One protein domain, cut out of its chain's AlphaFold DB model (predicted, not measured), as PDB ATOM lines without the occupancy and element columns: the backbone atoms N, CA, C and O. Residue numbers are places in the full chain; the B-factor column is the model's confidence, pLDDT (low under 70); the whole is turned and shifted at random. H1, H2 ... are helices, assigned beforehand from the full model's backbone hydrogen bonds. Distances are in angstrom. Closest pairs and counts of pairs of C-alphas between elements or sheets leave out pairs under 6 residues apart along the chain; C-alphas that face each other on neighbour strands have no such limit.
ATOM      1  N   THR A 326       6.546   9.410  53.838       88.31
ATOM      2  CA  THR A 326       7.747  10.239  53.709       88.31
ATOM      3  C   THR A 326       8.570   9.819  52.494       88.31
ATOM      4  O   THR A 326       9.035  10.683  51.752       88.31
ATOM      5  N   GLN A 327       8.674   8.520  52.201       89.00
ATOM      6  CA  GLN A 327       9.326   8.027  50.986       89.00
ATOM      7  C   GLN A 327       8.642   8.541  49.714       89.00
ATOM      8  O   GLN A 327       9.319   9.049  48.817       89.00
ATOM      9  N   LEU A 328       7.311   8.456  49.635       85.12
ATOM     10  CA  LEU A 328       6.545   8.940  48.479       85.12
ATOM     11  C   LEU A 328       6.658  10.462  48.316       85.12
ATOM     12  O   LEU A 328       6.873  10.955  47.206       85.12
ATOM     13  N   PHE A 329       6.582  11.203  49.423       87.94
ATOM     14  CA  PHE A 329       6.818  12.646  49.444       87.94
ATOM     15  C   PHE A 329       8.223  13.005  48.944       87.94
ATOM     16  O   PHE A 329       8.382  13.914  48.124       87.94
ATOM     17  N   CYS A 330       9.243  12.273  49.389       90.81
ATOM     18  CA  CYS A 330      10.617  12.516  48.982       90.81
ATOM     19  C   CYS A 330      10.873  12.162  47.520       90.81
ATOM     20  O   CYS A 330      11.551  12.922  46.830       90.81
ATOM     21  N   PHE A 331      10.269  11.088  47.003       87.75
ATOM     22  CA  PHE A 331      10.300  10.808  45.570       87.75
ATOM     23  C   PHE A 331       9.660  11.932  44.756       87.75
ATOM     24  O   PHE A 331      10.261  12.387  43.785       87.75
ATOM     25  N   ARG A 332       8.486  12.433  45.160       84.62
ATOM     26  CA  ARG A 332       7.838  13.567  44.484       84.62
ATOM     27  C   ARG A 332       8.720  14.816  44.508       84.62
ATOM     28  O   ARG A 332       8.938  15.428  43.470       84.62
ATOM     29  N   THR A 333       9.260  15.157  45.675       88.19
ATOM     30  CA  THR A 333      10.115  16.340  45.866       88.19
ATOM     31  C   THR A 333      11.378  16.281  45.008       88.19
ATOM     32  O   THR A 333      11.825  17.309  44.519       88.19
ATOM     33  N   LEU A 334      11.950  15.090  44.804       88.88
ATOM     34  CA  LEU A 334      13.172  14.908  44.014       88.88
ATOM     35  C   LEU A 334      12.933  14.765  42.506       88.88
ATOM     36  O   LEU A 334      13.856  14.996  41.730       88.88
ATOM     37  N   THR A 335      11.732  14.358  42.086       86.12
ATOM     38  CA  THR A 335      11.397  14.141  40.666       86.12
ATOM     39  C   THR A 335      10.780  15.366  40.000       86.12
ATOM     40  O   THR A 335      10.911  15.516  38.786       86.12
ATOM     41  N   ASP A 336      10.141  16.249  40.769       84.25
ATOM     42  CA  ASP A 336       9.585  17.502  40.267       84.25
ATOM     43  C   ASP A 336      10.583  18.658  40.488       84.25
ATOM     44  O   ASP A 336      10.795  19.079  41.630       84.25
ATOM     45  N   PRO A 337      11.196  19.208  39.423       81.94
ATOM     46  CA  PRO A 337      12.198  20.261  39.551       81.94
ATOM     47  C   PRO A 337      11.626  21.570  40.113       81.94
ATOM     48  O   PRO A 337      12.362  22.319  40.755       81.94
ATOM     49  N   ALA A 338      10.333  21.851  39.910       83.25
ATOM     50  CA  ALA A 338       9.699  23.047  40.456       83.25
ATOM     51  C   ALA A 338       9.549  22.934  41.979       83.25
ATOM     52  O   ALA A 338       9.837  23.885  42.709       83.25
ATOM     53  N   ILE A 339       9.168  21.750  42.466       80.62
ATOM     54  CA  ILE A 339       9.080  21.460  43.902       80.62
ATOM     55  C   ILE A 339      10.481  21.407  44.524       80.62
ATOM     56  O   ILE A 339      10.698  21.999  45.582       80.62
ATOM     57  N   ALA A 340      11.443  20.759  43.860       82.56
ATOM     58  CA  ALA A 340      12.827  20.683  44.320       82.56
ATOM     59  C   ALA A 340      13.439  22.079  44.523       82.56
ATOM     60  O   ALA A 340      14.050  22.342  45.558       82.56
ATOM     61  N   ALA A 341      13.223  22.993  43.569       83.56
ATOM     62  CA  ALA A 341      13.703  24.371  43.654       83.56
ATOM     63  C   ALA A 341      13.036  25.156  44.799       83.56
ATOM     64  O   ALA A 341      13.706  25.920  45.494       83.56
ATOM     65  N   ALA A 342      11.736  24.947  45.025       84.88
ATOM     66  CA  ALA A 342      10.995  25.608  46.100       84.88
ATOM     67  C   ALA A 342      11.375  25.097  47.502       84.88
ATOM     68  O   ALA A 342      11.261  25.834  48.481       84.88
ATOM     69  N   LEU A 343      11.831  23.846  47.609       86.62
ATOM     70  CA  LEU A 343      12.066  23.151  48.875       86.62
ATOM     71  C   LEU A 343      13.544  22.808  49.116       86.62
ATOM     72  O   LEU A 343      13.833  21.815  49.779       86.62
ATOM     73  N   GLY A 344      14.487  23.619  48.625       85.81
ATOM     74  CA  GLY A 344      15.935  23.340  48.656       85.81
ATOM     75  C   GLY A 344      16.474  22.637  49.924       85.81
ATOM     76  O   GLY A 344      17.104  21.588  49.799       85.81
ATOM     77  N   PRO A 345      16.188  23.112  51.156       89.94
ATOM     78  CA  PRO A 345      16.626  22.434  52.389       89.94
ATOM     79  C   PRO A 345      15.997  21.048  52.626       89.94
ATOM     80  O   PRO A 345      16.628  20.153  53.191       89.94
ATOM     81  N   VAL A 346      14.750  20.849  52.192       90.75
ATOM     82  CA  VAL A 346      14.022  19.573  52.291       90.75
ATOM     83  C   VAL A 346      14.617  18.541  51.337       90.75
ATOM     84  O   VAL A 346      14.602  17.352  51.641       90.75
ATOM     85  N   GLN A 347      15.202  18.974  50.219       91.12
ATOM     86  CA  GLN A 347      15.836  18.079  49.254       91.12
ATOM     87  C   GLN A 347      16.954  17.248  49.900       91.12
ATOM     88  O   GLN A 347      16.993  16.028  49.741       91.12
ATOM     89  N   THR A 348      17.828  17.891  50.680       90.50
ATOM     90  CA  THR A 348      18.905  17.205  51.407       90.50
ATOM     91  C   THR A 348      18.348  16.232  52.444       90.50
ATOM     92  O   THR A 348      18.832  15.107  52.545       90.50
ATOM     93  N   GLN A 349      17.297  16.623  53.173       92.94
ATOM     94  CA  GLN A 349      16.632  15.732  54.131       92.94
ATOM     95  C   GLN A 349      16.020  14.513  53.439       92.94
ATOM     96  O   GLN A 349      16.179  13.392  53.911       92.94
ATOM     97  N   CYS A 350      15.401  14.709  52.277       93.56
ATOM     98  CA  CYS A 350      14.837  13.624  51.491       93.56
ATOM     99  C   CYS A 350      15.895  12.676  50.927       93.56
ATOM    100  O   CYS A 350      15.695  11.464  50.956       93.56
ATOM    101  N   LEU A 351      17.039  13.190  50.472       93.44
ATOM    102  CA  LEU A 351      18.161  12.348  50.055       93.44
ATOM    103  C   LEU A 351      18.731  11.544  51.231       93.44
ATOM    104  O   LEU A 351      18.955  10.344  51.092       93.44
ATOM    105  N   ASN A 352      18.911  12.164  52.399       94.25
ATOM    106  CA  ASN A 352      19.388  11.476  53.604       94.25
ATOM    107  C   ASN A 352      18.404  10.397  54.075       94.25
ATOM    108  O   ASN A 352      18.802   9.279  54.405       94.25
ATOM    109  N   TYR A 353      17.111  10.715  54.065       94.88
ATOM    110  CA  TYR A 353      16.051   9.775  54.399       94.88
ATOM    111  C   TYR A 353      16.041   8.588  53.419       94.88
ATOM    112  O   TYR A 353      16.122   7.439  53.851       94.88
ATOM    113  N   LEU A 354      16.036   8.838  52.102       93.62
ATOM    114  CA  LEU A 354      16.001   7.776  51.090       93.62
ATOM    115  C   LEU A 354      17.263   6.911  51.108       93.62
ATOM    116  O   LEU A 354      17.162   5.697  50.982       93.62
ATOM    117  N   THR A 355      18.444   7.499  51.294       92.62
ATOM    118  CA  THR A 355      19.701   6.735  51.398       92.62
ATOM    119  C   THR A 355      19.724   5.849  52.641       92.62
ATOM    120  O   THR A 355      20.084   4.676  52.548       92.62
ATOM    121  N   THR A 356      19.260   6.364  53.783       94.31
ATOM    122  CA  THR A 356      19.110   5.574  55.016       94.31
ATOM    123  C   THR A 356      18.091   4.450  54.835       94.31
ATOM    124  O   THR A 356      18.329   3.316  55.264       94.31
ATOM    125  N   LYS A 357      16.970   4.735  54.163       91.94
ATOM    126  CA  LYS A 357      15.927   3.746  53.880       91.94
ATOM    127  C   LYS A 357      16.437   2.638  52.962       91.94
ATOM    128  O   LYS A 357      16.269   1.474  53.298       91.94
ATOM    129  N   VAL A 358      17.125   2.989  51.873       91.38
ATOM    130  CA  VAL A 358      17.754   2.021  50.960       91.38
ATOM    131  C   VAL A 358      18.751   1.140  51.709       91.38
ATOM    132  O   VAL A 358      18.662  -0.075  51.596       91.38
ATOM    133  N   ALA A 359      19.631   1.709  52.536       90.75
ATOM    134  CA  ALA A 359      20.583   0.917  53.321       90.75
ATOM    135  C   ALA A 359      19.884  -0.041  54.307       90.75
ATOM    136  O   ALA A 359      20.316  -1.179  54.495       90.75
ATOM    137  N   THR A 360      18.787   0.409  54.922       92.44
ATOM    138  CA  THR A 360      17.973  -0.416  55.828       92.44
ATOM    139  C   THR A 360      17.283  -1.553  55.077       92.44
ATOM    140  O   THR A 360      17.305  -2.691  55.540       92.44
ATOM    141  N   ASP A 361      16.717  -1.269  53.903       87.44
ATOM    142  CA  ASP A 361      16.021  -2.255  53.078       87.44
ATOM    143  C   ASP A 361      16.996  -3.267  52.468       87.44
ATOM    144  O   ASP A 361      16.717  -4.462  52.475       87.44
ATOM    145  N   GLU A 362      18.173  -2.827  52.017       87.88
ATOM    146  CA  GLU A 362      19.253  -3.706  51.559       87.88
ATOM    147  C   GLU A 362      19.717  -4.656  52.664       87.88
ATOM    148  O   GLU A 362      19.935  -5.838  52.399       87.88
ATOM    149  N   LYS A 363      19.828  -4.163  53.905       90.06
ATOM    150  CA  LYS A 363      20.143  -4.998  55.065       90.06
ATOM    151  C   LYS A 363      19.022  -5.989  55.369       90.06
ATOM    152  O   LYS A 363      19.296  -7.171  55.517       90.06
ATOM    153  N   ALA A 364      17.769  -5.542  55.402       85.50
ATOM    154  CA  ALA A 364      16.633  -6.430  55.632       85.50
ATOM    155  C   ALA A 364      16.533  -7.527  54.557       85.50
ATOM    156  O   ALA A 364      16.188  -8.670  54.857       85.50
ATOM    157  N   LEU A 365      16.863  -7.195  53.307       82.38
ATOM    158  CA  LEU A 365      16.907  -8.142  52.199       82.38
ATOM    159  C   LEU A 365      18.078  -9.126  52.343       82.38
ATOM    160  O   LEU A 365      17.902 -10.326  52.151       82.38
ATOM    161  N   ALA A 366      19.257  -8.623  52.706       81.75
ATOM    162  CA  ALA A 366      20.443  -9.422  52.995       81.75
ATOM    163  C   ALA A 366      20.185 -10.432  54.124       81.75
ATOM    164  O   ALA A 366      20.436 -11.622  53.940       81.75
ATOM    165  N   ASP A 367      19.593  -9.974  55.228       79.19
ATOM    166  CA  ASP A 367      19.206 -10.801  56.370       79.19
ATOM    167  C   ASP A 367      18.153 -11.847  55.957       79.19
ATOM    168  O   ASP A 367      18.291 -13.025  56.282       79.19
ATOM    169  N   ARG A 368      17.139 -11.453  55.164       76.75
ATOM    170  CA  ARG A 368      16.094 -12.366  54.657       76.75
ATOM    171  C   ARG A 368      16.661 -13.490  53.786       76.75
ATOM    172  O   ARG A 368      16.145 -14.601  53.831       76.75
ATOM    173  N   TYR A 369      17.684 -13.206  52.983       72.31
ATOM    174  CA  TYR A 369      18.279 -14.187  52.068       72.31
ATOM    175  C   TYR A 369      19.565 -14.839  52.596       72.31
ATOM    176  O   TYR A 369      20.140 -15.683  51.902       72.31
TER     177      TYR A 369
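What this domain is: This is residues 326 to 369 of the 467 residues of an uncharacterized protein of Sphingomonas endophytica (UniProt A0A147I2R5). One long helix, H3, makes the length; H1 crosses its first half steeply, short H2 makes the corner between them, and residues 358 to 369 of H3 stick out as a free arm. The printed part has 44 residues with three named helices, H1, H2, H3 in chain order, and is all helix. It is loose, radius of gyration of the C-alphas 12.6 A, spanning 40 by 14 by 13 A.

Where its parts are: Find C-alpha 326 at (7.747, 10.239, 53.709), where H1 begins, residues 326 to 335, 14.1 A long. H2 follows, residues 337 to 342, 8.5 A. H3, residues 344 to 369, runs 37.8 A to C-alpha 369 at (18.279, -14.187, 52.068).

How they stand to each other: H1 touches H3, residues 347 to 354 alone, at a steep tilt of 58 degrees, opposite ways; look at their closest C-alphas, Cys 330 and Cys 350, 5.0 A apart. H1 and H2 only just touch, with 3 pairs of C-alphas within 8 A, and only at the corner; the closest C-alphas are Thr 333 and Ala 340, 5.3 A. H2 and H3 are close but not clearly touching; their closest C-alphas, Ala 340 and Gln 347, are 6.3 A apart. Every O i to N i+4 pair is within hydrogen-bond range in H1 and H2, and 20 of 22 in H3.

The domain as a whole: The C-alphas farthest apart, Ala 342 and Tyr 369, are 40.9 A apart. Both links are tight, the printed part has no cut, and no printed residue is under 70 in pLDDT.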